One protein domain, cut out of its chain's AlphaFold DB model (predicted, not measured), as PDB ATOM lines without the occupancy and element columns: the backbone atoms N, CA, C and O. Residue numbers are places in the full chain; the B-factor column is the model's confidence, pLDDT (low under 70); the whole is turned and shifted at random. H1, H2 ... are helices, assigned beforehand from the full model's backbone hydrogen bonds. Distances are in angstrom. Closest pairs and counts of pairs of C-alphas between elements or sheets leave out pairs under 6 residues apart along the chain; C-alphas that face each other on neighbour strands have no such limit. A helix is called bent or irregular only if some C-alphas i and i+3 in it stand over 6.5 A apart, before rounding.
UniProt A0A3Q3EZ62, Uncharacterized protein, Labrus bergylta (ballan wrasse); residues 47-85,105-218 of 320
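This is residues 47 to 85 and 105 to 218 of the 320 residues of an uncharacterized protein of Labrus bergylta (ballan wrasse) (UniProt A0A3Q3EZ62). What shape do the helices make? The long helices H4 and H7 come together towards their later ends like a loose V, with the short H5 in the gap between them, while at the wide end H6 packs on residues 133 to 137 of H4, about perpendicular to H4. H1 crosses H7 on the side away from H4, H3 runs beside H7's later end, and the loop of residues 180 to 193 lies beyond H6. How large and how dense is it? The printed part has 153 residues with seven named helices, H1 to H7 in chain order, and no named strand, an all helix class. It is compact, with a radius of gyration of the C-alphas of 15.6 A and spans of 49 by 38 by 28 A.

Where do the first helices lie? H1, residues 47 to 65, begins at C-alpha 47 (201.381, 209.461, 94.523) and is 26.8 A long. H2 is residues 78 to 81 and H3 residues 108 to 116. Which helices follow? H4, residues 133 to 153, is 30.0 A long and begins at C-alpha 133 (196.641, 180.565, 116.369). H5 is residues 163 to 166, and H6, residues 169 to 179, is only just irregular, with C-alphas 175 and 178 6.6 A apart. H7, residues 194 to 217, is 34.2 A long and ends at C-alpha 217 (188.468, 218.752, 119.731).

Which helices touch the hub, H7? With residues 55 to 58 alone H1 touches it, closest at the C-alphas of Leu 55 and Thr 203, 6.5 A, at a steep tilt of 55 degrees, the same way. H5 touches it at Tyr 165 and Ser 198, closest C-alphas 5.1 A apart, while H3 and H4 only just touch it, with 3 pairs of C-alphas within 8 A each, closest at Thr 116 and Leu 213, 6.7 A, and at Leu 151 and Ile 209, 7.1 A. What else meets, and what stays apart? H4 touches H5, closest C-alphas His 144 and Pro 163, 5.1 A, and H6, closest C-alphas Thr 137 and Glu 171, 5.4 A, about perpendicular at 83 degrees. H1 is apart from H2, H3, H4, H5 and H6; H2 is close to H7 but not clearly touching, closest C-alphas Leu 80 and Trp 202, 7.7 A. Are the helix backbones complete? Each O i to N i+4 pair is within hydrogen-bond range in H1, H3 and H4, but 5 of 7 in H6 and 17 of 20 in H7; H2 and H5 are too short for such a pair.

How far does it reach? The two C-alphas farthest apart, those of Asn 181 and Val 218, are 49.9 A apart. Where is the cut, and which links are long? Residues 86 to 104 are not printed, and C-alphas 85 and 105 are 8.6 A apart across the cut. The links H1 to H2, H3 to H4 and H6 to H7 are long. Where is confidence low? The model's pLDDT is under 70 at residues 83 to 85, 105, 124 to 127 and 179 to 191.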
ATOM      1  N   GLU A  47     202.328 209.915  93.510       81.44
ATOM      2  CA  GLU A  47     201.381 209.461  94.523       81.44
ATOM      3  C   GLU A  47     202.106 208.760  95.687       81.44
ATOM      4  O   GLU A  47     201.893 209.098  96.850       81.44
ATOM      5  N   GLY A  48     203.041 207.852  95.409       84.94
ATOM      6  CA  GLY A  48     203.834 207.175  96.438       84.94
ATOM      7  C   GLY A  48     204.676 208.120  97.292       84.94
ATOM      8  O   GLY A  48     204.740 207.942  98.508       84.94
ATOM      9  N   LEU A  49     205.271 209.162  96.699       84.94
ATOM     10  CA  LEU A  49     205.974 210.204  97.458       84.94
ATOM     11  C   LEU A  49     205.027 210.942  98.408       84.94
ATOM     12  O   LEU A  49     205.374 211.182  99.569       84.94
ATOM     13  N   TYR A  50     203.822 211.270  97.939       82.81
ATOM     14  CA  TYR A  50     202.786 211.878  98.767       82.81
ATOM     15  C   TYR A  50     202.394 210.964  99.936       82.81
ATOM     16  O   TYR A  50     202.516 211.377 101.091       82.81
ATOM     17  N   TYR A  51     202.025 209.704  99.676       85.38
ATOM     18  CA  TYR A  51     201.646 208.753 100.730       85.38
ATOM     19  C   TYR A  51     202.783 208.440 101.700       85.38
ATOM     20  O   TYR A  51     202.537 208.201 102.881       85.38
ATOM     21  N   GLN A  52     204.036 208.488 101.253       89.06
ATOM     22  CA  GLN A  52     205.176 208.344 102.149       89.06
ATOM     23  C   GLN A  52     205.295 209.539 103.109       89.06
ATOM     24  O   GLN A  52     205.562 209.345 104.295       89.06
ATOM     25  N   ASN A  53     205.051 210.765 102.637       87.12
ATOM     26  CA  ASN A  53     205.012 211.949 103.500       87.12
ATOM     27  C   ASN A  53     203.840 211.897 104.490       87.12
ATOM     28  O   ASN A  53     204.028 212.196 105.672       87.12
ATOM     29  N   VAL A  54     202.664 211.462 104.023       87.75
ATOM     30  CA  VAL A  54     201.488 211.190 104.866       87.75
ATOM     31  C   VAL A  54     201.847 210.214 105.977       87.75
ATOM     32  O   VAL A  54     201.651 210.501 107.156       87.75
ATOM     33  N   LEU A  55     202.425 209.077 105.600       90.56
ATOM     34  CA  LEU A  55     202.807 208.029 106.526       90.56
ATOM     35  C   LEU A  55     203.792 208.539 107.582       90.56
ATOM     36  O   LEU A  55     203.566 208.318 108.768       90.56
ATOM     37  N   MET A  56     204.833 209.271 107.176       90.81
ATOM     38  CA  MET A  56     205.797 209.849 108.118       90.81
ATOM     39  C   MET A  56     205.137 210.823 109.103       90.81
ATOM     40  O   MET A  56     205.481 210.832 110.286       90.81
ATOM     41  N   ALA A  57     204.193 211.648 108.639       89.56
ATOM     42  CA  ALA A  57     203.463 212.575 109.502       89.56
ATOM     43  C   ALA A  57     202.574 211.826 110.509       89.56
ATOM     44  O   ALA A  57     202.579 212.152 111.699       89.56
ATOM     45  N   VAL A  58     201.870 210.790 110.046       91.94
ATOM     46  CA  VAL A  58     201.028 209.914 110.871       91.94
ATOM     47  C   VAL A  58     201.869 209.188 111.921       91.94
ATOM     48  O   VAL A  58     201.593 209.308 113.116       91.94
ATOM     49  N   GLU A  59     202.934 208.498 111.509       93.38
ATOM     50  CA  GLU A  59     203.851 207.796 112.411       93.38
ATOM     51  C   GLU A  59     204.408 208.736 113.471       93.38
ATOM     52  O   GLU A  59     204.382 208.417 114.660       93.38
ATOM     53  N   ARG A  60     204.851 209.930 113.069       92.31
ATOM     54  CA  ARG A  60     205.389 210.930 113.990       92.31
ATOM     55  C   ARG A  60     204.344 211.428 114.981       92.31
ATOM     56  O   ARG A  60     204.654 211.531 116.168       92.31
ATOM     57  N   TRP A  61     203.141 211.769 114.519       93.75
ATOM     58  CA  TRP A  61     202.104 212.317 115.392       93.75
ATOM     59  C   TRP A  61     201.676 211.292 116.437       93.75
ATOM     60  O   TRP A  61     201.739 211.574 117.637       93.75
ATOM     61  N   PHE A  62     201.330 210.079 116.000       92.44
ATOM     62  CA  PHE A  62     200.945 209.022 116.926       92.44
ATOM     63  C   PHE A  62     202.108 208.672 117.844       92.44
ATOM     64  O   PHE A  62     201.900 208.580 119.051       92.44
ATOM     65  N   SER A  63     203.341 208.582 117.331       91.19
ATOM     66  CA  SER A  63     204.497 208.273 118.178       91.19
ATOM     67  C   SER A  63     204.671 209.247 119.337       91.19
ATOM     68  O   SER A  63     205.179 208.856 120.379       91.19
ATOM     69  N   LEU A  64     204.279 210.510 119.181       90.25
ATOM     70  CA  LEU A  64     204.419 211.528 120.220       90.25
ATOM     71  C   LEU A  64     203.194 211.623 121.136       90.25
ATOM     72  O   LEU A  64     203.360 211.878 122.329       90.25
ATOM     73  N   PHE A  65     201.989 211.437 120.591       89.94
ATOM     74  CA  PHE A  65     200.736 211.828 121.251       89.94
ATOM     75  C   PHE A  65     199.691 210.710 121.359       89.94
ATOM     76  O   PHE A  65     198.624 210.927 121.924       89.94
ATOM     77  N   GLY A  66     199.962 209.523 120.817       90.12
ATOM     78  CA  GLY A  66     199.001 208.423 120.773       90.12
ATOM     79  C   GLY A  66     198.868 207.642 122.084       90.12
ATOM     80  O   GLY A  66     197.828 207.034 122.320       90.12
ATOM     81  N   TRP A  67     199.885 207.642 122.952       89.38
ATOM     82  CA  TRP A  67     199.954 206.723 124.096       89.38
ATOM     83  C   TRP A  67     199.948 207.424 125.463       89.38
ATOM     84  O   TRP A  67     200.616 208.442 125.644       89.38
ATOM     85  N   PRO A  68     199.298 206.824 126.483       80.38
ATOM     86  CA  PRO A  68     199.184 207.416 127.819       80.38
ATOM     87  C   PRO A  68     200.514 207.445 128.592       80.38
ATOM     88  O   PRO A  68     200.648 208.191 129.556       80.38
ATOM     89  N   GLY A  69     201.502 206.644 128.175       76.69
ATOM     90  CA  GLY A  69     202.830 206.537 128.790       76.69
ATOM     91  C   GLY A  69     203.910 207.401 128.132       76.69
ATOM     92  O   GLY A  69     205.094 207.086 128.265       76.69
ATOM     93  N   GLY A  70     203.514 208.432 127.380       81.00
ATOM     94  CA  GLY A  70     204.424 209.282 126.615       81.00
ATOM     95  C   GLY A  70     204.843 208.666 125.274       81.00
ATOM     96  O   GLY A  70     204.231 207.687 124.832       81.00
ATOM     97  N   PRO A  71     205.882 209.225 124.624       85.62
ATOM     98  CA  PRO A  71     206.233 208.851 123.265       85.62
ATOM     99  C   PRO A  71     206.515 207.351 123.098       85.62
ATOM    100  O   PRO A  71     207.203 206.739 123.917       85.62
ATOM    101  N   LEU A  72     205.990 206.769 122.023       86.50
ATOM    102  CA  LEU A  72     206.216 205.393 121.595       86.50
ATOM    103  C   LEU A  72     206.505 205.388 120.090       86.50
ATOM    104  O   LEU A  72     205.570 205.561 119.319       86.50
ATOM    105  N   PRO A  73     207.754 205.175 119.649       89.19
ATOM    106  CA  PRO A  73     208.056 205.073 118.227       89.19
ATOM    107  C   PRO A  73     207.234 203.962 117.570       89.19
ATOM    108  O   PRO A  73     207.340 202.793 117.955       89.19
ATOM    109  N   ILE A  74     206.421 204.326 116.581       90.31
ATOM    110  CA  ILE A  74     205.666 203.369 115.775       90.31
ATOM    111  C   ILE A  74     206.205 203.291 114.355       90.31
ATOM    112  O   ILE A  74     206.655 204.286 113.795       90.31
ATOM    113  N   SER A  75     206.117 202.095 113.785       92.31
ATOM    114  CA  SER A  75     206.284 201.846 112.362       92.31
ATOM    115  C   SER A  75     205.025 201.150 111.863       92.31
ATOM    116  O   SER A  75     204.637 200.101 112.390       92.31
ATOM    117  N   VAL A  76     204.353 201.756 110.891       92.31
ATOM    118  CA  VAL A  76     203.160 201.189 110.272       92.31
ATOM    119  C   VAL A  76     203.601 200.224 109.178       92.31
ATOM    120  O   VAL A  76     204.418 200.594 108.333       92.31
ATOM    121  N   PRO A  77     203.037 199.011 109.133       91.31
ATOM    122  CA  PRO A  77     201.979 198.472 110.004       91.31
ATOM    123  C   PRO A  77     202.498 197.663 111.211       91.31
ATOM    124  O   PRO A  77     201.723 197.304 112.098       91.31
ATOM    125  N   HIS A  78     203.800 197.379 111.274       89.00
ATOM    126  CA  HIS A  78     204.404 196.410 112.194       89.00
ATOM    127  C   HIS A  78     204.112 196.647 113.683       89.00
ATOM    128  O   HIS A  78     203.765 195.707 114.398       89.00
ATOM    129  N   THR A  79     204.230 197.884 114.173       88.12
ATOM    130  CA  THR A  79     203.989 198.179 115.595       88.12
ATOM    131  C   THR A  79     202.519 197.988 115.972       88.12
ATOM    132  O   THR A  79     202.230 197.587 117.095       88.12
ATOM    133  N   LEU A  80     201.599 198.237 115.035       89.62
ATOM    134  CA  LEU A  80     200.151 198.164 115.259       89.62
ATOM    135  C   LEU A  80     199.625 196.726 115.202       89.62
ATOM    136  O   LEU A  80     198.702 196.387 115.936       89.62
ATOM    137  N   ARG A  81     200.255 195.874 114.384       87.69
ATOM    138  CA  ARG A  81     199.968 194.432 114.303       87.69
ATOM    139  C   ARG A  81     200.504 193.636 115.497       87.69
ATOM    140  O   ARG A  81     200.104 192.495 115.712       87.69
ATOM    141  N   ARG A  82     201.462 194.186 116.254       75.06
ATOM    142  CA  ARG A  82     202.171 193.430 117.293       75.06
ATOM    143  C   ARG A  82     201.242 193.075 118.455       75.06
ATOM    144  O   ARG A  82     200.810 193.927 119.227       75.06
ATOM    145  N   ASN A  83     201.027 191.776 118.627       64.94
ATOM    146  CA  ASN A  83     200.240 191.223 119.721       64.94
ATOM    147  C   ASN A  83     200.984 191.306 121.062       64.94
ATOM    148  O   ASN A  83     202.192 191.068 121.147       64.94
ATOM    149  N   VAL A  84     200.238 191.551 122.138       55.81
ATOM    150  CA  VAL A  84     200.740 191.407 123.509       55.81
ATOM    151  C   VAL A  84     200.562 189.947 123.919       55.81
ATOM    152  O   VAL A  84     199.489 189.535 124.362       55.81
ATOM    153  N   SER A  85     201.605 189.135 123.767       43.25
ATOM    154  CA  SER A  85     201.611 187.781 124.323       43.25
ATOM    155  C   SER A  85     201.981 187.822 125.809       43.25
ATOM    156  O   SER A  85     202.882 188.545 126.242       43.25
ATOM    157  N   SER A 105     202.720 196.500 127.336       55.16
ATOM    158  CA  SER A 105     201.595 196.140 126.487       55.16
ATOM    159  C   SER A 105     200.913 197.420 126.025       55.16
ATOM    160  O   SER A 105     199.866 197.785 126.542       55.16
ATOM    161  N   ARG A 106     201.553 198.162 125.117       75.19
ATOM    162  CA  ARG A 106     200.983 199.382 124.524       75.19
ATOM    163  C   ARG A 106     200.271 199.016 123.224       75.19
ATOM    164  O   ARG A 106     200.847 199.130 122.147       75.19
ATOM    165  N   SER A 107     199.043 198.524 123.334       84.50
ATOM    166  CA  SER A 107     198.229 198.130 122.182       84.50
ATOM    167  C   SER A 107     197.533 199.330 121.523       84.50
ATOM    168  O   SER A 107     197.434 200.418 122.099       84.50
ATOM    169  N   VAL A 108     196.995 199.123 120.316       88.31
ATOM    170  CA  VAL A 108     196.130 200.101 119.626       88.31
ATOM    171  C   VAL A 108     194.858 200.391 120.432       88.31
ATOM    172  O   VAL A 108     194.357 201.512 120.428       88.31
ATOM    173  N   VAL A 109     194.359 199.412 121.190       88.00
ATOM    174  CA  VAL A 109     193.208 199.598 122.086       88.00
ATOM    175  C   VAL A 109     193.552 200.574 123.213       88.00
ATOM    176  O   VAL A 109     192.740 201.437 123.540       88.00
ATOM    177  N   ASP A 110     194.770 200.508 123.760       86.81
ATOM    178  CA  ASP A 110     195.229 201.453 124.787       86.81
ATOM    179  C   ASP A 110     195.408 202.863 124.214       86.81
ATOM    180  O   ASP A 110     195.071 203.845 124.878       86.81
ATOM    181  N   MET A 111     195.885 202.964 122.967       90.88
ATOM    182  CA  MET A 111     195.960 204.226 122.223       90.88
ATOM    183  C   MET A 111     194.564 204.839 122.053       90.88
ATOM    184  O   MET A 111     194.349 206.004 122.373       90.88
ATOM    185  N   LEU A 112     193.575 204.056 121.620       91.25
ATOM    186  CA  LEU A 112     192.205 204.546 121.472       91.25
ATOM    187  C   LEU A 112     191.560 204.903 122.814       91.25
ATOM    188  O   LEU A 112     190.861 205.911 122.901       91.25
ATOM    189  N   HIS A 113     191.810 204.133 123.872       89.06
ATOM    190  CA  HIS A 113     191.354 204.481 125.217       89.06
ATOM    191  C   HIS A 113     191.967 205.810 125.684       89.06
ATOM    192  O   HIS A 113     191.263 206.664 126.216       89.06
ATOM    193  N   HIS A 114     193.264 206.020 125.440       90.56
ATOM    194  CA  HIS A 114     193.947 207.276 125.743       90.56
ATOM    195  C   HIS A 114     193.359 208.452 124.963       90.56
ATOM    196  O   HIS A 114     193.038 209.486 125.551       90.56
ATOM    197  N   LEU A 115     193.165 208.281 123.655       90.56
ATOM    198  CA  LEU A 115     192.630 209.333 122.807       90.56
ATOM    199  C   LEU A 115     191.181 209.645 123.151       90.56
ATOM    200  O   LEU A 115     190.838 210.814 123.190       90.56
ATOM    201  N   THR A 116     190.332 208.662 123.443       89.44
ATOM    202  CA  THR A 116     188.897 208.883 123.702       89.44
ATOM    203  C   THR A 116     188.575 209.233 125.155       89.44
ATOM    204  O   THR A 116     187.551 209.864 125.409       89.44
ATOM    205  N   GLY A 117     189.417 208.817 126.106       85.94
ATOM    206  CA  GLY A 117     189.117 208.842 127.539       85.94
ATOM    207  C   GLY A 117     187.995 207.878 127.952       85.94
ATOM    208  O   GLY A 117     187.475 207.992 129.061       85.94
ATOM    209  N   LYS A 118     187.579 206.967 127.061       83.62
ATOM    210  CA  LYS A 118     186.464 206.031 127.259       83.62
ATOM    211  C   LYS A 118     186.893 204.614 126.887       83.62
ATOM    212  O   LYS A 118     187.790 204.409 126.074       83.62
ATOM    213  N   GLN A 119     186.216 203.619 127.455       79.81
ATOM    214  CA  GLN A 119     186.363 202.239 126.994       79.81
ATOM    215  C   GLN A 119     185.612 202.028 125.679       79.81
ATOM    216  O   GLN A 119     184.518 202.562 125.488       79.81
ATOM    217  N   ILE A 120     186.205 201.239 124.781       82.94
ATOM    218  CA  ILE A 120     185.576 200.873 123.512       82.94
ATOM    219  C   ILE A 120     184.547 199.766 123.777       82.94
ATOM    220  O   ILE A 120     184.912 198.726 124.333       82.94
ATOM    221  N   PRO A 121     183.277 199.942 123.375       80.81
ATOM    222  CA  PRO A 121     182.270 198.896 123.495       80.81
ATOM    223  C   PRO A 121     182.696 197.612 122.771       80.81
ATOM    224  O   PRO A 121     183.150 197.658 121.632       80.81
ATOM    225  N   GLY A 122     182.537 196.460 123.424       74.19
ATOM    226  CA  GLY A 122     182.840 195.154 122.828       74.19
ATOM    227  C   GLY A 122     184.313 194.734 122.869       74.19
ATOM    228  O   GLY A 122     184.617 193.613 122.471       74.19
ATOM    229  N   ILE A 123     185.219 195.570 123.393       76.50
ATOM    230  CA  ILE A 123     186.640 195.230 123.546       76.50
ATOM    231  C   ILE A 123     187.004 195.203 125.032       76.50
ATOM    232  O   ILE A 123     186.862 196.196 125.742       76.50
ATOM    233  N   SER A 124     187.498 194.059 125.510       64.75
ATOM    234  CA  SER A 124     188.038 193.949 126.870       64.75
ATOM    235  C   SER A 124     189.395 194.653 126.961       64.75
ATOM    236  O   SER A 124     190.218 194.538 126.054       64.75
ATOM    237  N   HIS A 125     189.653 195.367 128.058       57.12
ATOM    238  CA  HIS A 125     190.915 196.084 128.256       57.12
ATOM    239  C   HIS A 125     192.113 195.116 128.238       57.12
ATOM    240  O   HIS A 125     192.129 194.152 129.006       57.12
ATOM    241  N   CYS A 126     193.103 195.387 127.377       55.75
ATOM    242  CA  CYS A 126     194.403 194.709 127.326       55.75
ATOM    243  C   CYS A 126     194.312 193.170 127.455       55.75
ATOM    244  O   CYS A 126     194.759 192.567 128.438       55.75
ATOM    245  N   GLN A 127     193.717 192.506 126.461       62.09
ATOM    246  CA  GLN A 127     193.643 191.048 126.460       62.09
ATOM    247  C   GLN A 127     194.959 190.452 125.955       62.09
ATOM    248  O   GLN A 127     195.372 190.661 124.819       62.09
ATOM    249  N   ALA A 128     195.619 189.668 126.806       70.00
ATOM    250  CA  ALA A 128     196.659 188.776 126.320       70.00
ATOM    251  C   ALA A 128     196.005 187.715 125.438       70.00
ATOM    252  O   ALA A 128     195.131 186.978 125.908       70.00
ATOM    253  N   PHE A 129     196.424 187.655 124.180       78.75
ATOM    254  CA  PHE A 129     195.867 186.708 123.228       78.75
ATOM    255  C   PHE A 129     196.256 185.267 123.563       78.75
ATOM    256  O   PHE A 129     197.257 185.001 124.234       78.75
ATOM    257  N   SER A 130     195.427 184.336 123.091       81.06
ATOM    258  CA  SER A 130     195.702 182.900 123.156       81.06
ATOM    259  C   SER A 130     197.016 182.549 122.447       81.06
ATOM    260  O   SER A 130     197.353 183.151 121.434       81.06
ATOM    261  N   ASN A 131     197.740 181.536 122.931       82.31
ATOM    262  CA  ASN A 131     198.901 180.998 122.204       82.31
ATOM    263  C   ASN A 131     198.480 180.170 120.974       82.31
ATOM    264  O   ASN A 131     199.259 180.006 120.042       82.31
ATOM    265  N   ASP A 132     197.249 179.656 120.984       88.31
ATOM    266  CA  ASP A 132     196.630 178.939 119.867       88.31
ATOM    267  C   ASP A 132     196.259 179.908 118.732       88.31
ATOM    268  O   ASP A 132     195.536 180.879 118.975       88.31
ATOM    269  N   ILE A 133     196.770 179.656 117.518       88.94
ATOM    270  CA  ILE A 133     196.641 180.565 116.369       88.94
ATOM    271  C   ILE A 133     195.186 180.722 115.920       88.94
ATOM    272  O   ILE A 133     194.756 181.854 115.732       88.94
ATOM    273  N   ASP A 134     194.402 179.644 115.877       89.56
ATOM    274  CA  ASP A 134     192.983 179.684 115.513       89.56
ATOM    275  C   ASP A 134     192.183 180.592 116.449       89.56
ATOM    276  O   ASP A 134     191.475 181.510 116.018       89.56
ATOM    277  N   LYS A 135     192.312 180.373 117.763       89.81
ATOM    278  CA  LYS A 135     191.644 181.213 118.768       89.81
ATOM    279  C   LYS A 135     192.142 182.652 118.724       89.81
ATOM    280  O   LYS A 135     191.334 183.568 118.850       89.81
ATOM    281  N   ARG A 136     193.448 182.862 118.551       89.81
ATOM    282  CA  ARG A 136     194.054 184.197 118.509       89.81
ATOM    283  C   ARG A 136     193.599 184.996 117.293       89.81
ATOM    284  O   ARG A 136     193.205 186.144 117.460       89.81
ATOM    285  N   THR A 137     193.582 184.391 116.110       91.31
ATOM    286  CA  THR A 137     193.085 185.019 114.882       91.31
ATOM    287  C   THR A 137     191.623 185.432 115.037       91.31
ATOM    288  O   THR A 137     191.280 186.576 114.752       91.31
ATOM    289  N   LYS A 138     190.767 184.557 115.587       90.69
ATOM    290  CA  LYS A 138     189.354 184.884 115.862       90.69
ATOM    291  C   LYS A 138     189.200 186.045 116.849       90.69
ATOM    292  O   LYS A 138     188.398 186.943 116.614       90.69
ATOM    293  N   GLN A 139     189.987 186.055 117.926       90.25
ATOM    294  CA  GLN A 139     189.992 187.146 118.909       90.25
ATOM    295  C   GLN A 139     190.418 188.482 118.289       90.25
ATOM    296  O   GLN A 139     189.805 189.512 118.564       90.25
ATOM    297  N   LEU A 140     191.451 188.474 117.442       90.94
ATOM    298  CA  LEU A 140     191.937 189.673 116.760       90.94
ATOM    299  C   LEU A 140     190.921 190.219 115.761       90.94
ATOM    300  O   LEU A 140     190.671 191.419 115.760       90.94
ATOM    301  N   LEU A 141     190.294 189.349 114.967       93.00
ATOM    302  CA  LEU A 141     189.230 189.746 114.043       93.00
ATOM    303  C   LEU A 141     188.069 190.409 114.783       93.00
ATOM    304  O   LEU A 141     187.664 191.506 114.409       93.00
ATOM    305  N   GLN A 142     187.605 189.802 115.878       92.06
ATOM    306  CA  GLN A 142     186.543 190.374 116.704       92.06
ATOM    307  C   GLN A 142     186.943 191.742 117.285       92.06
ATOM    308  O   GLN A 142     186.143 192.677 117.293       92.06
ATOM    309  N   GLN A 143     188.189 191.885 117.746       91.25
ATOM    310  CA  GLN A 143     188.703 193.157 118.256       91.25
ATOM    311  C   GLN A 143     188.761 194.227 117.157       91.25
ATOM    312  O   GLN A 143     188.338 195.362 117.381       91.25
ATOM    313  N   HIS A 144     189.282 193.887 115.976       93.50
ATOM    314  CA  HIS A 144     189.363 194.803 114.840       93.50
ATOM    315  C   HIS A 144     187.974 195.201 114.341       93.50
ATOM    316  O   HIS A 144     187.749 196.372 114.054       93.50
ATOM    317  N   GLU A 145     187.024 194.272 114.303       94.12
ATOM    318  CA  GLU A 145     185.641 194.550 113.928       94.12
ATOM    319  C   GLU A 145     184.977 195.527 114.906       94.12
ATOM    320  O   GLU A 145     184.439 196.551 114.481       94.12
ATOM    321  N   ALA A 146     185.091 195.277 116.214       93.25
ATOM    322  CA  ALA A 146     184.571 196.176 117.243       93.25
ATOM    323  C   ALA A 146     185.232 197.565 117.180       93.25
ATOM    324  O   ALA A 146     184.555 198.588 117.297       93.25
ATOM    325  N   MET A 147     186.545 197.616 116.936       93.38
ATOM    326  CA  MET A 147     187.296 198.862 116.777       93.38
ATOM    327  C   MET A 147     186.817 199.657 115.557       93.38
ATOM    328  O   MET A 147     186.528 200.848 115.671       93.38
ATOM    329  N   LEU A 148     186.704 199.009 114.396       95.31
ATOM    330  CA  LEU A 148     186.231 199.639 113.164       95.31
ATOM    331  C   LEU A 148     184.777 200.105 113.305       95.31
ATOM    332  O   LEU A 148     184.450 201.217 112.891       95.31
ATOM    333  N   ALA A 149     183.908 199.306 113.931       94.88
ATOM    334  CA  ALA A 149     182.527 199.688 114.216       94.88
ATOM    335  C   ALA A 149     182.453 200.918 115.134       94.88
ATOM    336  O   ALA A 149     181.733 201.869 114.829       94.88
ATOM    337  N   PHE A 150     183.246 200.944 116.209       94.06
ATOM    338  CA  PHE A 150     183.345 202.101 117.097       94.06
ATOM    339  C   PHE A 150     183.773 203.364 116.342       94.06
ATOM    340  O   PHE A 150     183.119 204.398 116.470       94.06
ATOM    341  N   LEU A 151     184.829 203.287 115.525       94.06
ATOM    342  CA  LEU A 151     185.316 204.432 114.753       94.06
ATOM    343  C   LEU A 151     184.267 204.936 113.754       94.06
ATOM    344  O   LEU A 151     184.073 206.145 113.639       94.06
ATOM    345  N   ARG A 152     183.536 204.037 113.083       94.56
ATOM    346  CA  ARG A 152     182.437 204.409 112.172       94.56
ATOM    347  C   ARG A 152     181.324 205.170 112.896       94.56
ATOM    348  O   ARG A 152     180.835 206.161 112.366       94.56
ATOM    349  N   VAL A 153     180.982 204.784 114.130       93.44
ATOM    350  CA  VAL A 153     180.023 205.533 114.971       93.44
ATOM    351  C   VAL A 153     180.540 206.934 115.322       93.44
ATOM    352  O   VAL A 153     179.744 207.861 115.440       93.44
ATOM    353  N   GLN A 154     181.859 207.124 115.438       90.50
ATOM    354  CA  GLN A 154     182.471 208.453 115.603       90.50
ATOM    355  C   GLN A 154     182.539 209.261 114.289       90.50
ATOM    356  O   GLN A 154     183.022 210.389 114.298       90.50
ATOM    357  N   GLY A 155     182.065 208.709 113.167       90.81
ATOM    358  CA  GLY A 155     182.058 209.361 111.854       90.81
ATOM    359  C   GLY A 155     183.233 208.995 110.943       90.81
ATOM    360  O   GLY A 155     183.450 209.675 109.943       90.81
ATOM    361  N   ALA A 156     184.009 207.953 111.265       92.06
ATOM    362  CA  ALA A 156     185.136 207.531 110.434       92.06
ATOM    363  C   ALA A 156     184.666 206.851 109.140       92.06
ATOM    364  O   ALA A 156     183.855 205.920 109.173       92.06
ATOM    365  N   CYS A 157     185.241 207.247 108.003       90.94
ATOM    366  CA  CYS A 157     184.977 206.618 106.711       90.94
ATOM    367  C   CYS A 157     185.926 205.428 106.500       90.94
ATOM    368  O   CYS A 157     187.042 205.578 106.011       90.94
ATOM    369  N   LEU A 158     185.496 204.242 106.945       92.88
ATOM    370  CA  LEU A 158     186.294 203.005 106.942       92.88
ATOM    371  C   LEU A 158     185.520 201.832 106.314       92.88
ATOM    372  O   LEU A 158     185.642 200.693 106.765       92.88
ATOM    373  N   CYS A 159     184.633 202.094 105.350       88.62
ATOM    374  CA  CYS A 159     183.828 201.048 104.703       88.62
ATOM    375  C   CYS A 159     184.663 200.128 103.798       88.62
ATOM    376  O   CYS A 159     184.314 198.963 103.640       88.62
ATOM    377  N   HIS A 160     185.784 200.623 103.264       89.38
ATOM    378  CA  HIS A 160     186.711 199.871 102.413       89.38
ATOM    379  C   HIS A 160     187.679 198.972 103.192       89.38
ATOM    380  O   HIS A 160     188.359 198.140 102.595       89.38
ATOM    381  N   ILE A 161     187.758 199.125 104.518       94.00
ATOM    382  CA  ILE A 161     188.704 198.385 105.359       94.00
ATOM    383  C   ILE A 161     188.001 197.220 106.044       94.00
ATOM    384  O   ILE A 161     187.072 197.407 106.840       94.00
ATOM    385  N   ARG A 162     188.492 196.013 105.759       93.38
ATOM    386  CA  ARG A 162     188.062 194.766 106.392       93.38
ATOM    387  C   ARG A 162     188.952 194.445 107.612       93.38
ATOM    388  O   ARG A 162     190.137 194.784 107.593       93.38
ATOM    389  N   PRO A 163     188.420 193.826 108.684       94.25
ATOM    390  CA  PRO A 163     189.174 193.558 109.917       94.25
ATOM    391  C   PRO A 163     190.410 192.659 109.722       94.25
ATOM    392  O   PRO A 163     191.405 192.813 110.435       94.25
ATOM    393  N   GLU A 164     190.382 191.760 108.743       93.62
ATOM    394  CA  GLU A 164     191.487 190.885 108.345       93.62
ATOM    395  C   GLU A 164     192.685 191.648 107.770       93.62
ATOM    396  O   GLU A 164     193.814 191.202 107.937       93.62
ATOM    397  N   TYR A 165     192.480 192.826 107.167       94.31
ATOM    398  CA  TYR A 165     193.572 193.638 106.609       94.31
ATOM    399  C   TYR A 165     194.478 194.224 107.705       94.31
ATOM    400  O   TYR A 165     195.583 194.703 107.444       94.31
ATOM    401  N   LEU A 166     194.005 194.194 108.953       94.75
ATOM    402  CA  LEU A 166     194.705 194.716 110.119       94.75
ATOM    403  C   LEU A 166     195.489 193.634 110.882       94.75
ATOM    404  O   LEU A 166     196.194 193.961 111.836       94.75
ATOM    405  N   LEU A 167     195.383 192.360 110.484       92.94
ATOM    406  CA  LEU A 167     196.060 191.236 111.139       92.94
ATOM    407  C   LEU A 167     197.588 191.271 110.961       92.94
ATOM    408  O   LEU A 167     198.130 191.922 110.064       92.94
ATOM    409  N   ASP A 168     198.303 190.510 111.791       91.12
ATOM    410  CA  ASP A 168     199.683 190.154 111.466       91.12
ATOM    411  C   ASP A 168     199.740 189.144 110.312       91.12
ATOM    412  O   ASP A 168     198.782 188.407 110.063       91.12
ATOM    413  N   ILE A 169     200.878 189.082 109.615       89.38
ATOM    414  CA  ILE A 169     201.070 188.186 108.471       89.38
ATOM    415  C   ILE A 169     200.848 186.713 108.838       89.38
ATOM    416  O   ILE A 169     200.359 185.945 108.009       89.38
ATOM    417  N   GLN A 170     201.183 186.304 110.068       89.38
ATOM    418  CA  GLN A 170     200.956 184.932 110.525       89.38
ATOM    419  C   GLN A 170     199.460 184.611 110.634       89.38
ATOM    420  O   GLN A 170     199.006 183.584 110.127       89.38
ATOM    421  N   GLU A 171     198.685 185.509 111.243       91.00
ATOM    422  CA  GLU A 171     197.242 185.336 111.426       91.00
ATOM    423  C   GLU A 171     196.487 185.467 110.115       91.00
ATOM    424  O   GLU A 171     195.551 184.708 109.883       91.00
ATOM    425  N   PHE A 172     196.910 186.390 109.251       90.88
ATOM    426  CA  PHE A 172     196.319 186.568 107.934       90.88
ATOM    427  C   PHE A 172     196.474 185.308 107.081       90.88
ATOM    428  O   PHE A 172     195.488 184.783 106.572       90.88
ATOM    429  N   LYS A 173     197.690 184.746 107.003       88.88
ATOM    430  CA  LYS A 173     197.929 183.477 106.295       88.88
ATOM    431  C   LYS A 173     197.059 182.354 106.848       88.88
ATOM    432  O   LYS A 173     196.473 181.602 106.079       88.88
ATOM    433  N   HIS A 174     196.960 182.258 108.172       89.31
ATOM    434  CA  HIS A 174     196.118 181.259 108.816       89.31
ATOM    435  C   HIS A 174     194.623 181.461 108.511       89.31
ATOM    436  O   HIS A 174     193.923 180.489 108.259       89.31
ATOM    437  N   TRP A 175     194.143 182.705 108.466       89.88
ATOM    438  CA  TRP A 175     192.766 183.051 108.101       89.88
ATOM    439  C   TRP A 175     192.433 182.761 106.625       89.88
ATOM    440  O   TRP A 175     191.300 182.385 106.317       89.88
ATOM    441  N   CYS A 176     193.402 182.886 105.712       85.44
ATOM    442  CA  CYS A 176     193.209 182.572 104.293       85.44
ATOM    443  C   CYS A 176     193.094 181.062 104.012       85.44
ATOM    444  O   CYS A 176     192.391 180.673 103.082       85.44
ATOM    445  N   LEU A 177     193.764 180.204 104.795       83.38
ATOM    446  CA  LEU A 177     193.830 178.753 104.537       83.38
ATOM    447  C   LEU A 177     192.449 178.064 104.458       83.38
ATOM    448  O   LEU A 177     192.250 177.288 103.525       83.38
ATOM    449  N   PRO A 178     191.486 178.316 105.370       74.38
ATOM    450  CA  PRO A 178     190.136 177.761 105.250       74.38
ATOM    451  C   PRO A 178     189.354 178.298 104.043       74.38
ATOM    452  O   PRO A 178     188.638 177.537 103.403       74.38
ATOM    453  N   GLN A 179     189.519 179.579 103.694       68.44
ATOM    454  CA  GLN A 179     188.737 180.235 102.633       68.44
ATOM    455  C   GLN A 179     189.091 179.754 101.225       68.44
ATOM    456  O   GLN A 179     188.220 179.685 100.362       68.44
ATOM    457  N   ALA A 180     190.345 179.359 101.001       60.41
ATOM    458  CA  ALA A 180     190.786 178.807  99.722       60.41
ATOM    459  C   ALA A 180     190.101 177.474  99.359       60.41
ATOM    460  O   ALA A 180     190.097 177.086  98.193       60.41
ATOM    461  N   ASN A 181     189.530 176.770 100.343       56.59
ATOM    462  CA  ASN A 181     188.911 175.460 100.144       56.59
ATOM    463  C   ASN A 181     187.385 175.525  99.964       56.59
ATOM    464  O   ASN A 181     186.799 174.533  99.533       56.59
ATOM    465  N   GLU A 182     186.745 176.649 100.307       59.47
ATOM    466  CA  GLU A 182     185.280 176.757 100.366       59.47
ATOM    467  C   GLU A 182     184.678 177.577  99.211       59.47
ATOM    468  O   GLU A 182     183.611 177.208  98.729       59.47
ATOM    469  N   ASP A 183     185.372 178.597  98.678       51.41
ATOM    470  CA  ASP A 183     184.805 179.498  97.663       51.41
ATOM    471  C   ASP A 183     185.739 179.737  96.463       51.41
ATOM    472  O   ASP A 183     186.720 180.477  96.536       51.41
ATOM    473  N   GLY A 184     185.364 179.211  95.290       53.12
ATOM    474  CA  GLY A 184     186.034 179.467  94.000       53.12
ATOM    475  C   GLY A 184     185.913 180.907  93.468       53.12
ATOM    476  O   GLY A 184     186.254 181.159  92.317       53.12
ATOM    477  N   ASN A 185     185.405 181.835  94.286       47.97
ATOM    478  CA  ASN A 185     185.217 183.254  93.973       47.97
ATOM    479  C   ASN A 185     185.919 184.180  94.992       47.97
ATOM    480  O   ASN A 185     185.716 185.395  94.974       47.97
ATOM    481  N   SER A 186     186.718 183.613  95.907       51.75
ATOM    482  CA  SER A 186     187.555 184.380  96.829       51.75
ATOM    483  C   SER A 186     188.643 185.106  96.042       51.75
ATOM    484  O   SER A 186     189.341 184.484  95.244       51.75
ATOM    485  N   LEU A 187     188.815 186.408  96.300       57.91
ATOM    486  CA  LEU A 187     190.027 187.152  95.940       57.91
ATOM    487  C   LEU A 187     191.248 186.259  96.196       57.91
ATOM    488  O   LEU A 187     191.390 185.720  97.299       57.91
ATOM    489  N   ASP A 188     192.100 186.085  95.184       64.56
ATOM    490  CA  ASP A 188     193.354 185.355  95.340       64.56
ATOM    491  C   ASP A 188     194.304 186.200  96.192       64.56
ATOM    492  O   ASP A 188     195.142 186.962  95.712       64.56
ATOM    493  N   TYR A 189     194.145 186.094  97.509       65.44
ATOM    494  CA  TYR A 189     195.018 186.746  98.476       65.44
ATOM    495  C   TYR A 189     196.465 186.234  98.391       65.44
ATOM    496  O   TYR A 189     197.344 186.836  99.005       65.44
ATOM    497  N   GLY A 190     196.732 185.158  97.636       62.72
ATOM    498  CA  GLY A 190     198.078 184.704  97.306       62.72
ATOM    499  C   GLY A 190     198.819 185.642  96.348       62.72
ATOM    500  O   GLY A 190     200.047 185.695  96.404       62.72
ATOM    501  N   SER A 191     198.099 186.410  95.520       65.06
ATOM    502  CA  SER A 191     198.684 187.360  94.562       65.06
ATOM    503  C   SER A 191     198.745 188.804  95.074       65.06
ATOM    504  O   SER A 191     199.404 189.642  94.461       65.06
ATOM    505  N   VAL A 192     198.029 189.127  96.154       75.62
ATOM    506  CA  VAL A 192     197.984 190.478  96.731       75.62
ATOM    507  C   VAL A 192     199.237 190.721  97.570       75.62
ATOM    508  O   VAL A 192     199.576 189.909  98.434       75.62
ATOM    509  N   ASP A 193     199.896 191.869  97.385       87.94
ATOM    510  CA  ASP A 193     200.929 192.325  98.320       87.94
ATOM    511  C   ASP A 193     200.276 192.684  99.664       87.94
ATOM    512  O   ASP A 193     199.836 193.812  99.905       87.94
ATOM    513  N   TYR A 194     200.184 191.687 100.550       89.38
ATOM    514  CA  TYR A 194     199.581 191.844 101.870       89.38
ATOM    515  C   TYR A 194     200.271 192.930 102.697       89.38
ATOM    516  O   TYR A 194     199.619 193.615 103.489       89.38
ATOM    517  N   GLU A 195     201.585 193.099 102.531       91.69
ATOM    518  CA  GLU A 195     202.316 194.101 103.292       91.69
ATOM    519  C   GLU A 195     201.862 195.497 102.882       91.69
ATOM    520  O   GLU A 195     201.514 196.304 103.746       91.69
ATOM    521  N   SER A 196     201.758 195.738 101.574       91.62
ATOM    522  CA  SER A 196     201.209 196.969 101.009       91.62
ATOM    523  C   SER A 196     199.746 197.196 101.415       91.62
ATOM    524  O   SER A 196     199.404 198.270 101.919       91.62
ATOM    525  N   LEU A 197     198.897 196.168 101.312       92.00
ATOM    526  CA  LEU A 197     197.485 196.220 101.712       92.00
ATOM    527  C   LEU A 197     197.308 196.606 103.181       92.00
ATOM    528  O   LEU A 197     196.541 197.507 103.532       92.00
ATOM    529  N   SER A 198     198.020 195.920 104.062       93.81
ATOM    530  CA  SER A 198     197.887 196.133 105.494       93.81
ATOM    531  C   SER A 198     198.548 197.444 105.926       93.81
ATOM    532  O   SER A 198     198.005 198.144 106.782       93.81
ATOM    533  N   LYS A 199     199.656 197.849 105.286       94.12
ATOM    534  CA  LYS A 199     200.249 199.180 105.464       94.12
ATOM    535  C   LYS A 199     199.242 200.269 105.110       94.12
ATOM    536  O   LYS A 199     198.981 201.136 105.940       94.12
ATOM    537  N   ARG A 200     198.620 200.181 103.930       94.12
ATOM    538  CA  ARG A 200     197.595 201.132 103.491       94.12
ATOM    539  C   ARG A 200     196.408 201.177 104.447       94.12
ATOM    540  O   ARG A 200     196.009 202.255 104.878       94.12
ATOM    541  N   SER A 201     195.898 200.011 104.826       95.31
ATOM    542  CA  SER A 201     194.750 199.889 105.726       95.31
ATOM    543  C   SER A 201     195.023 200.526 107.090       95.31
ATOM    544  O   SER A 201     194.212 201.304 107.588       95.31
ATOM    545  N   TRP A 202     196.185 200.261 107.690       96.31
ATOM    546  CA  TRP A 202     196.545 200.874 108.967       96.31
ATOM    547  C   TRP A 202     196.788 202.382 108.859       96.31
ATOM    548  O   TRP A 202     196.387 203.116 109.764       96.31
ATOM    549  N   THR A 203     197.396 202.866 107.770       95.62
ATOM    550  CA  THR A 203     197.544 204.310 107.526       95.62
ATOM    551  C   THR A 203     196.181 205.000 107.463       95.62
ATOM    552  O   THR A 203     195.973 205.988 108.168       95.62
ATOM    553  N   ASP A 204     195.233 204.451 106.702       94.62
ATOM    554  CA  ASP A 204     193.879 205.000 106.583       94.62
ATOM    555  C   ASP A 204     193.140 204.978 107.935       94.62
ATOM    556  O   ASP A 204     192.522 205.975 108.318       94.62
ATOM    557  N   VAL A 205     193.251 203.891 108.714       96.50
ATOM    558  CA  VAL A 205     192.685 203.813 110.076       96.50
ATOM    559  C   VAL A 205     193.244 204.918 110.974       96.50
ATOM    560  O   VAL A 205     192.475 205.602 111.648       96.50
ATOM    561  N   LEU A 206     194.563 205.125 110.982       96.12
ATOM    562  CA  LEU A 206     195.197 206.162 111.799       96.12
ATOM    563  C   LEU A 206     194.784 207.580 111.375       96.12
ATOM    564  O   LEU A 206     194.518 208.421 112.236       96.12
ATOM    565  N   LEU A 207     194.677 207.846 110.072       94.00
ATOM    566  CA  LEU A 207     194.185 209.127 109.556       94.00
ATOM    567  C   LEU A 207     192.746 209.393 109.999       94.00
ATOM    568  O   LEU A 207     192.436 210.479 110.491       94.00
ATOM    569  N   GLN A 208     191.876 208.388 109.893       93.50
ATOM    570  CA  GLN A 208     190.492 208.521 110.335       93.50
ATOM    571  C   GLN A 208     190.393 208.695 111.855       93.50
ATOM    572  O   GLN A 208     189.617 209.530 112.311       93.50
ATOM    573  N   ILE A 209     191.215 207.993 112.646       94.56
ATOM    574  CA  ILE A 209     191.332 208.211 114.099       94.56
ATOM    575  C   ILE A 209     191.690 209.668 114.396       94.56
ATOM    576  O   ILE A 209     191.044 210.302 115.231       94.56
ATOM    577  N   TYR A 210     192.692 210.213 113.705       92.38
ATOM    578  CA  TYR A 210     193.083 211.607 113.875       92.38
ATOM    579  C   TYR A 210     191.923 212.554 113.534       92.38
ATOM    580  O   TYR A 210     191.570 213.417 114.342       92.38
ATOM    581  N   LYS A 211     191.262 212.345 112.388       88.56
ATOM    582  CA  LYS A 211     190.110 213.149 111.956       88.56
ATOM    583  C   LYS A 211     188.998 213.170 113.006       88.56
ATOM    584  O   LYS A 211     188.553 214.238 113.420       88.56
ATOM    585  N   VAL A 212     188.556 212.000 113.464       90.69
ATOM    586  CA  VAL A 212     187.322 211.900 114.259       90.69
ATOM    587  C   VAL A 212     187.528 212.026 115.763       90.69
ATOM    588  O   VAL A 212     186.570 212.324 116.468       90.69
ATOM    589  N   LEU A 213     188.748 211.820 116.274       90.12
ATOM    590  CA  LEU A 213     189.033 211.879 117.715       90.12
ATOM    591  C   LEU A 213     189.926 213.054 118.127       90.12
ATOM    592  O   LEU A 213     189.882 213.463 119.289       90.12
ATOM    593  N   VAL A 214     190.741 213.584 117.210       89.44
ATOM    594  CA  VAL A 214     191.698 214.662 117.506       89.44
ATOM    595  C   VAL A 214     191.202 215.986 116.943       89.44
ATOM    596  O   VAL A 214     191.034 216.933 117.711       89.44
ATOM    597  N   LEU A 215     190.912 216.061 115.638       84.38
ATOM    598  CA  LEU A 215     190.468 217.317 115.014       84.38
ATOM    599  C   LEU A 215     189.121 217.801 115.553       84.38
ATOM    600  O   LEU A 215     188.935 219.002 115.729       84.38
ATOM    601  N   CYS A 216     188.219 216.887 115.918       81.56
ATOM    602  CA  CYS A 216     186.924 217.239 116.511       81.56
ATOM    603  C   CYS A 216     187.026 218.000 117.848       81.56
ATOM    604  O   CYS A 216     186.036 218.546 118.329       81.56
ATOM    605  N   ARG A 217     188.213 218.039 118.469       81.81
ATOM    606  CA  ARG A 217     188.468 218.752 119.731       81.81
ATOM    607  C   ARG A 217     188.909 220.195 119.540       81.81
ATOM    608  O   ARG A 217     189.071 220.911 120.528       81.81
ATOM    609  N   VAL A 218     189.134 220.631 118.303       74.69
ATOM    610  CA  VAL A 218     189.517 222.012 118.005       74.69
ATOM    611  C   VAL A 218     188.320 222.920 118.321       74.69
ATOM    612  O   VAL A 218     187.348 222.981 117.579       74.69
TER     613      VAL A 218